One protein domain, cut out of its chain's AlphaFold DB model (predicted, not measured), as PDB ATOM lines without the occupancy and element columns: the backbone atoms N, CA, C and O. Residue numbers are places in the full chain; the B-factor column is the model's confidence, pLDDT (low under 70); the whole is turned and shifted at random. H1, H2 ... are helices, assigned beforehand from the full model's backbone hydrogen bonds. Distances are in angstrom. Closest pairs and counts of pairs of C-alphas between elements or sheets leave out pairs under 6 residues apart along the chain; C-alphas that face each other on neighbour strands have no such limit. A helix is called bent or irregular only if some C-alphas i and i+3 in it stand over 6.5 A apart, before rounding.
ATOM      1  N   ARG A   2     207.375 167.900 173.660       43.66
ATOM      2  CA  ARG A   2     207.046 167.580 172.257       43.66
ATOM      3  C   ARG A   2     208.208 167.818 171.274       43.66
ATOM      4  O   ARG A   2     208.643 166.885 170.623       43.66
ATOM      5  N   GLY A   3     208.841 168.995 171.308       51.84
ATOM      6  CA  GLY A   3     209.986 169.336 170.440       51.84
ATOM      7  C   GLY A   3     211.348 168.733 170.821       51.84
ATOM      8  O   GLY A   3     212.375 169.330 170.525       51.84
ATOM      9  N   THR A   4     211.406 167.619 171.557       62.69
ATOM     10  CA  THR A   4     212.704 167.015 171.946       62.69
ATOM     11  C   THR A   4     212.692 165.497 171.922       62.69
ATOM     12  O   THR A   4     213.702 164.901 171.563       62.69
ATOM     13  N   ILE A   5     211.584 164.860 172.309       71.50
ATOM     14  CA  ILE A   5     211.499 163.392 172.343       71.50
ATOM     15  C   ILE A   5     211.224 162.842 170.941       71.50
ATOM     16  O   ILE A   5     211.946 161.964 170.487       71.50
ATOM     17  N   GLU A   6     210.250 163.415 170.234       70.50
ATOM     18  CA  GLU A   6     209.824 162.966 168.902       70.50
ATOM     19  C   GLU A   6     210.943 163.080 167.848       70.50
ATOM     20  O   GLU A   6     211.242 162.068 167.218       70.50
ATOM     21  N   PRO A   7     211.697 164.200 167.749       77.69
ATOM     22  CA  PRO A   7     212.815 164.288 166.804       77.69
ATOM     23  C   PRO A   7     213.961 163.320 167.128       77.69
ATOM     24  O   PRO A   7     214.639 162.828 166.233       77.69
ATOM     25  N   LYS A   8     214.187 163.016 168.415       78.81
ATOM     26  CA  LYS A   8     215.220 162.055 168.830       78.81
ATOM     27  C   LYS A   8     214.821 160.618 168.521       78.81
ATOM     28  O   LYS A   8     215.678 159.834 168.134       78.81
ATOM     29  N   MET A   9     213.549 160.272 168.705       78.75
ATOM     30  CA  MET A   9     213.032 158.953 168.340       78.75
ATOM     31  C   MET A   9     213.037 158.763 166.824       78.75
ATOM     32  O   MET A   9     213.481 157.713 166.366       78.75
ATOM     33  N   GLN A  10     212.671 159.798 166.062       81.50
ATOM     34  CA  GLN A  10     212.766 159.784 164.604       81.50
ATOM     35  C   GLN A  10     214.216 159.596 164.140       81.50
ATOM     36  O   GLN A  10     214.487 158.659 163.406       81.50
ATOM     37  N   ALA A  11     215.175 160.353 164.685       81.62
ATOM     38  CA  ALA A  11     216.594 160.186 164.355       81.62
ATOM     39  C   ALA A  11     217.145 158.779 164.668       81.62
ATOM     40  O   ALA A  11     218.023 158.281 163.960       81.62
ATOM     41  N   ILE A  12     216.637 158.116 165.714       83.94
ATOM     42  CA  ILE A  12     216.993 156.725 166.029       83.94
ATOM     43  C   ILE A  12     216.388 155.778 164.990       83.94
ATOM     44  O   ILE A  12     217.089 154.904 164.488       83.94
ATOM     45  N   VAL A  13     215.109 155.950 164.656       84.50
ATOM     46  CA  VAL A  13     214.410 155.124 163.664       84.50
ATOM     47  C   VAL A  13     215.009 155.287 162.269       84.50
ATOM     48  O   VAL A  13     215.238 154.281 161.605       84.50
ATOM     49  N   ASP A  14     215.354 156.505 161.863       80.38
ATOM     50  CA  ASP A  14     216.005 156.786 160.583       80.38
ATOM     51  C   ASP A  14     217.368 156.093 160.508       80.38
ATOM     52  O   ASP A  14     217.647 155.373 159.552       80.38
ATOM     53  N   THR A  15     218.171 156.189 161.576       82.94
ATOM     54  CA  THR A  15     219.443 155.453 161.686       82.94
ATOM     55  C   THR A  15     219.233 153.935 161.589       82.94
ATOM     56  O   THR A  15     220.017 153.229 160.957       82.94
ATOM     57  N   LEU A  16     218.184 153.388 162.208       81.06
ATOM     58  CA  LEU A  16     217.885 151.955 162.125       81.06
ATOM     59  C   LEU A  16     217.420 151.554 160.715       81.06
ATOM     60  O   LEU A  16     217.852 150.522 160.201       81.06
ATOM     61  N   ASN A  17     216.599 152.371 160.063       80.81
ATOM     62  CA  ASN A  17     216.138 152.121 158.700       80.81
ATOM     63  C   ASN A  17     217.293 152.186 157.694       80.81
ATOM     64  O   ASN A  17     217.417 151.310 156.843       80.81
ATOM     65  N   GLU A  18     218.193 153.157 157.837       80.25
ATOM     66  CA  GLU A  18     219.334 153.327 156.938       80.25
ATOM     67  C   GLU A  18     220.413 152.254 157.158       80.25
ATOM     68  O   GLU A  18     220.883 151.628 156.204       80.25
ATOM     69  N   PHE A  19     220.808 151.997 158.410       78.69
ATOM     70  CA  PHE A  19     221.995 151.185 158.704       78.69
ATOM     71  C   PHE A  19     221.701 149.748 159.127       78.69
ATOM     72  O   PHE A  19     222.583 148.898 158.978       78.69
ATOM     73  N   LEU A  20     220.526 149.461 159.697       77.94
ATOM     74  CA  LEU A  20     220.185 148.115 160.157       77.94
ATOM     75  C   LEU A  20     219.401 147.349 159.093       77.94
ATOM     76  O   LEU A  20     219.798 146.231 158.779       77.94
ATOM     77  N   LEU A  21     218.348 147.932 158.508       76.06
ATOM     78  CA  LEU A  21     217.544 147.238 157.490       76.06
ATOM     79  C   LEU A  21     218.339 146.955 156.213       76.06
ATOM     80  O   LEU A  21     218.227 145.868 155.664       76.06
ATOM     81  N   SER A  22     219.245 147.850 155.813       75.69
ATOM     82  CA  SER A  22     220.139 147.626 154.664       75.69
ATOM     83  C   SER A  22     221.088 146.426 154.813       75.69
ATOM     84  O   SER A  22     221.727 146.021 153.842       75.69
ATOM     85  N   LYS A  23     221.207 145.837 156.013       79.69
ATOM     86  CA  LYS A  23     222.051 144.661 156.280       79.69
ATOM     87  C   LYS A  23     221.320 143.324 156.129       79.69
ATOM     88  O   LYS A  23     221.985 142.291 156.216       79.69
ATOM     89  N   PHE A  24     220.004 143.320 155.916       79.19
ATOM     90  CA  PHE A  24     219.195 142.106 155.777       79.19
ATOM     91  C   PHE A  24     218.554 142.040 154.384       79.19
ATOM     92  O   PHE A  24     218.116 143.049 153.843       79.19
ATOM     93  N   SER A  25     218.517 140.851 153.777       72.69
ATOM     94  CA  SER A  25     217.779 140.608 152.530       72.69
ATOM     95  C   SER A  25     216.273 140.481 152.806       72.69
ATOM     96  O   SER A  25     215.891 140.045 153.890       72.69
ATOM     97  N   ASP A  26     215.432 140.834 151.827       75.38
ATOM     98  CA  ASP A  26     213.954 140.802 151.880       75.38
ATOM     99  C   ASP A  26     213.280 141.830 152.817       75.38
ATOM    100  O   ASP A  26     212.109 141.690 153.171       75.38
ATOM    101  N   THR A  27     213.978 142.905 153.196       74.38
ATOM    102  CA  THR A  27     213.416 143.998 154.018       74.38
ATOM    103  C   THR A  27     213.058 145.257 153.222       74.38
ATOM    104  O   THR A  27     212.806 146.297 153.817       74.38
ATOM    105  N   GLU A  28     213.004 145.180 151.889       74.00
ATOM    106  CA  GLU A  28     212.781 146.326 150.982       74.00
ATOM    107  C   GLU A  28     211.435 147.042 151.200       74.00
ATOM    108  O   GLU A  28     211.305 148.222 150.891       74.00
ATOM    109  N   ASN A  29     210.450 146.345 151.779       74.12
ATOM    110  CA  ASN A  29     209.118 146.879 152.090       74.12
ATOM    111  C   ASN A  29     208.861 147.027 153.598       74.12
ATOM    112  O   ASN A  29     207.719 147.201 154.020       74.12
ATOM    113  N   LEU A  30     209.899 146.887 154.424       73.31
ATOM    114  CA  LEU A  30     209.797 147.018 155.872       73.31
ATOM    115  C   LEU A  30     210.473 148.317 156.299       73.31
ATOM    116  O   LEU A  30     211.528 148.674 155.791       73.31
ATOM    117  N   PHE A  31     209.870 149.009 157.255       74.12
ATOM    118  CA  PHE A  31     210.466 150.166 157.906       74.12
ATOM    119  C   PHE A  31     210.127 150.118 159.390       74.12
ATOM    120  O   PHE A  31     209.021 149.748 159.793       74.12
ATOM    121  N   PHE A  32     211.092 150.476 160.223       75.25
ATOM    122  CA  PHE A  32     210.836 150.769 161.617       75.25
ATOM    123  C   PHE A  32     210.089 152.098 161.711       75.25
ATOM    124  O   PHE A  32     210.376 153.050 160.987       75.25
ATOM    125  N   THR A  33     209.127 152.143 162.623       77.31
ATOM    126  CA  THR A  33     208.427 153.350 163.060       77.31
ATOM    127  C   THR A  33     208.225 153.263 164.570       77.31
ATOM    128  O   THR A  33     208.486 152.217 165.176       77.31
ATOM    129  N   PHE A  34     207.792 154.348 165.199       78.62
ATOM    130  CA  PHE A  34     207.498 154.377 166.624       78.62
ATOM    131  C   PHE A  34     206.133 155.002 166.885       78.62
ATOM    132  O   PHE A  34     205.703 155.926 166.200       78.62
ATOM    133  N   GLU A  35     205.463 154.511 167.922       70.69
ATOM    134  CA  GLU A  35     204.287 155.173 168.467       70.69
ATOM    135  C   GLU A  35     204.763 156.276 169.421       70.69
ATOM    136  O   GLU A  35     205.536 156.021 170.351       70.69
ATOM    137  N   SER A  36     204.365 157.522 169.154       68.25
ATOM    138  CA  SER A  36     204.825 158.678 169.928       68.25
ATOM    139  C   SER A  36     204.352 158.555 171.385       68.25
ATOM    140  O   SER A  36     203.147 158.532 171.637       68.25
ATOM    141  N   PRO A  37     205.259 158.517 172.381       63.88
ATOM    142  CA  PRO A  37     204.880 158.397 173.790       63.88
ATOM    143  C   PRO A  37     204.336 159.716 174.360       63.88
ATOM    144  O   PRO A  37     204.017 159.803 175.546       63.88
ATOM    145  N   ILE A  38     204.287 160.775 173.544       65.81
ATOM    146  CA  ILE A  38     203.782 162.083 173.941       65.81
ATOM    147  C   ILE A  38     202.251 162.034 173.881       65.81
ATOM    148  O   ILE A  38     201.696 161.859 172.797       65.81
ATOM    149  N   PRO A  39     201.544 162.251 175.005       58.72
ATOM    150  CA  PRO A  39     200.089 162.283 174.999       58.72
ATOM    151  C   PRO A  39     199.595 163.384 174.056       58.72
ATOM    152  O   PRO A  39     199.878 164.569 174.264       58.72
ATOM    153  N   GLN A  40     198.869 163.006 173.004       61.03
ATOM    154  CA  GLN A  40     198.227 163.977 172.126       61.03
ATOM    155  C   GLN A  40     197.132 164.709 172.910       61.03
ATOM    156  O   GLN A  40     196.329 164.090 173.611       61.03
ATOM    157  N   ASN A  41     197.087 166.041 172.806       73.31
ATOM    158  CA  ASN A  41     196.000 166.817 173.399       73.31
ATOM    159  C   ASN A  41     194.720 166.595 172.577       73.31
ATOM    160  O   ASN A  41     194.456 167.308 171.605       73.31
ATOM    161  N   ARG A  42     193.955 165.578 172.978       71.25
ATOM    162  CA  ARG A  42     192.735 165.129 172.305       71.25
ATOM    163  C   ARG A  42     191.645 166.200 172.282       71.25
ATOM    164  O   ARG A  42     190.898 166.261 171.315       71.25
ATOM    165  N   GLU A  43     191.596 167.091 173.275       71.19
ATOM    166  CA  GLU A  43     190.624 168.195 173.299       71.19
ATOM    167  C   GLU A  43     190.829 169.162 172.130       71.19
ATOM    168  O   GLU A  43     189.860 169.605 171.516       71.19
ATOM    169  N   ARG A  44     192.085 169.462 171.777       74.44
ATOM    170  CA  ARG A  44     192.391 170.342 170.640       74.44
ATOM    171  C   ARG A  44     191.946 169.723 169.315       74.44
ATOM    172  O   ARG A  44     191.351 170.421 168.505       74.44
ATOM    173  N   ILE A  45     192.224 168.433 169.125       75.69
ATOM    174  CA  ILE A  45     191.890 167.688 167.901       75.69
ATOM    175  C   ILE A  45     190.368 167.577 167.748       75.69
ATOM    176  O   ILE A  45     189.825 167.902 166.699       75.69
ATOM    177  N   VAL A  46     189.659 167.225 168.826       80.06
ATOM    178  CA  VAL A  46     188.189 167.155 168.822       80.06
ATOM    179  C   VAL A  46     187.565 168.521 168.519       80.06
ATOM    180  O   VAL A  46     186.619 168.593 167.745       80.06
ATOM    181  N   ASN A  47     188.109 169.611 169.067       83.19
ATOM    182  CA  ASN A  47     187.639 170.972 168.783       83.19
ATOM    183  C   ASN A  47     187.891 171.395 167.322       83.19
ATOM    184  O   ASN A  47     187.112 172.148 166.744       83.19
ATOM    185  N   GLU A  48     188.986 170.931 166.723       82.06
ATOM    186  CA  GLU A  48     189.306 171.167 165.315       82.06
ATOM    187  C   GLU A  48     188.341 170.409 164.391       82.06
ATOM    188  O   GLU A  48     187.763 171.008 163.481       82.06
ATOM    189  N   TYR A  49     188.078 169.136 164.691       87.00
ATOM    190  CA  TYR A  49     187.099 168.324 163.969       87.00
ATOM    191  C   TYR A  49     185.676 168.861 164.103       87.00
ATOM    192  O   TYR A  49     184.996 168.993 163.092       87.00
ATOM    193  N   ASP A  50     185.238 169.245 165.303       81.44
ATOM    194  CA  ASP A  50     183.900 169.811 165.530       81.44
ATOM    195  C   ASP A  50     183.684 171.115 164.747       81.44
ATOM    196  O   ASP A  50     182.641 171.339 164.131       81.44
ATOM    197  N   LYS A  51     184.705 171.978 164.697       85.12
ATOM    198  CA  LYS A  51     184.611 173.238 163.953       85.12
ATOM    199  C   LYS A  51     184.649 173.044 162.445       85.12
ATOM    200  O   LYS A  51     184.013 173.853 161.758       85.12
ATOM    201  N   GLY A  52     185.398 172.049 161.969       77.81
ATOM    202  CA  GLY A  52     185.674 171.815 160.552       77.81
ATOM    203  C   GLY A  52     184.745 170.841 159.845       77.81
ATOM    204  O   GLY A  52     184.583 170.957 158.627       77.81
ATOM    205  N   HIS A  53     184.110 169.923 160.577       81.75
ATOM    206  CA  HIS A  53     183.197 168.932 160.013       81.75
ATOM    207  C   HIS A  53     182.061 169.617 159.248       81.75
ATOM    208  O   HIS A  53     181.416 170.535 159.756       81.75
ATOM    209  N   ASN A  54     181.846 169.191 158.001       70.69
ATOM    210  CA  ASN A  54     180.869 169.758 157.063       70.69
ATOM    211  C   ASN A  54     181.098 171.228 156.651       70.69
ATOM    212  O   ASN A  54     180.224 171.828 156.026       70.69
ATOM    213  N   LYS A  55     182.271 171.803 156.946       73.75
ATOM    214  CA  LYS A  55     182.695 173.120 156.432       73.75
ATOM    215  C   LYS A  55     183.907 173.013 155.515       73.75
ATOM    216  O   LYS A  55     183.848 173.480 154.386       73.75
ATOM    217  N   TRP A  56     184.981 172.402 156.010       76.06
ATOM    218  CA  TRP A  56     186.218 172.152 155.257       76.06
ATOM    219  C   TRP A  56     186.800 170.752 155.495       76.06
ATOM    220  O   TRP A  56     187.733 170.370 154.802       76.06
ATOM    221  N   LEU A  57     186.259 169.988 156.453       76.06
ATOM    222  CA  LEU A  57     186.570 168.575 156.666       76.06
ATOM    223  C   LEU A  57     185.344 167.728 156.344       76.06
ATOM    224  O   LEU A  57     184.252 167.954 156.884       76.06
ATOM    225  N   THR A  58     185.531 166.731 155.488       82.06
ATOM    226  CA  THR A  58     184.533 165.698 155.233       82.06
ATOM    227  C   THR A  58     184.545 164.654 156.353       82.06
ATOM    228  O   THR A  58     185.411 164.632 157.234       82.06
ATOM    229  N   THR A  59     183.550 163.769 156.357       76.75
ATOM    230  CA  THR A  59     183.483 162.693 157.351       76.75
ATOM    231  C   THR A  59     184.615 161.684 157.143       76.75
ATOM    232  O   THR A  59     185.159 161.178 158.123       76.75
ATOM    233  N   ASN A  60     185.002 161.404 155.897       80.88
ATOM    234  CA  ASN A  60     186.104 160.491 155.602       80.88
ATOM    235  C   ASN A  60     187.477 161.105 155.901       80.88
ATOM    236  O   ASN A  60     188.346 160.364 156.353       80.88
ATOM    237  N   ASP A  61     187.653 162.427 155.788       80.25
ATOM    238  CA  ASP A  61     188.900 163.096 156.208       80.25
ATOM    239  C   ASP A  61     189.194 162.849 157.693       80.25
ATOM    240  O   ASP A  61     190.303 162.469 158.075       80.25
ATOM    241  N   ILE A  62     188.167 162.980 158.537       80.38
ATOM    242  CA  ILE A  62     188.269 162.724 159.980       80.38
ATOM    243  C   ILE A  62     188.504 161.230 160.248       80.38
ATOM    244  O   ILE A  62     189.320 160.866 161.094       80.38
ATOM    245  N   ARG A  63     187.817 160.338 159.522       79.81
ATOM    246  CA  ARG A  63     187.970 158.883 159.701       79.81
ATOM    247  C   ARG A  63     189.354 158.400 159.293       79.81
ATOM    248  O   ARG A  63     189.922 157.589 160.013       79.81
ATOM    249  N   ARG A  64     189.920 158.932 158.208       80.31
ATOM    250  CA  ARG A  64     191.282 158.623 157.763       80.31
ATOM    251  C   ARG A  64     192.318 159.088 158.780       80.31
ATOM    252  O   ARG A  64     193.225 158.325 159.100       80.31
ATOM    253  N   ALA A  65     192.140 160.284 159.344       76.12
ATOM    254  CA  ALA A  65     193.010 160.804 160.397       76.12
ATOM    255  C   ALA A  65     192.965 159.965 161.692       76.12
ATOM    256  O   ALA A  65     193.980 159.824 162.368       76.12
ATOM    257  N   GLU A  66     191.818 159.359 162.010       76.88
ATOM    258  CA  GLU A  66     191.624 158.484 163.180       76.88
ATOM    259  C   GLU A  66     191.846 156.984 162.875       76.88
ATOM    260  O   GLU A  66     191.627 156.134 163.738       76.88
ATOM    261  N   GLY A  67     192.254 156.624 161.649       69.56
ATOM    262  CA  GLY A  67     192.470 155.228 161.241       69.56
ATOM    263  C   GLY A  67     191.195 154.370 161.197       69.56
ATOM    264  O   GLY A  67     191.251 153.149 161.343       69.56
TER     265      GLY A  67
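This is residues 2 to 67 of the 387 residues of the protein "Phage_Mu_F domain-containing protein" of marine sediment metagenome (UniProt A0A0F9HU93). A long helix, H1, lies at one end and two short helices, H2 and H3, at the other, joined by a long stretch, residues 20 to 41, that folds back and crosses to H2. The 66 printed residues hold three named helices, H1, H2, H3 in chain order, and no named strand: all helix. The whole is extended, radius of gyration of the C-alphas 17.1 A, and flat, spanning 48 by 28 by 14 A.

Find C-alpha 2 at (207.046, 167.580, 172.257); from there H1, residues 2 to 19, runs 26.0 A. It is only just irregular: C-alphas 3 and 6 are 6.6 A apart. H2, residues 42 to 52, runs 15.3 A. H3, residues 59 to 65, runs 10.2 A to C-alpha 65 at (193.010, 160.804, 160.397).

H1 is apart from H2 and H3. H2 and H3 are close but not clearly touching; their closest C-alphas, of Tyr 49 and Ile 62, are 7.0 A apart. They run opposite ways at a shallow tilt of 31 degrees. Every O i to N i+4 pair is within hydrogen-bond range in H2 and H3, and 11 of 14 in H1.

The C-alphas of Lys 23 and Lys 55, the two farthest apart, are 48.6 A apart. The printed part has no cut. The link H1 to H2 is long. Residues 2 to 4, 36 to 40 and 67 have pLDDT under 70.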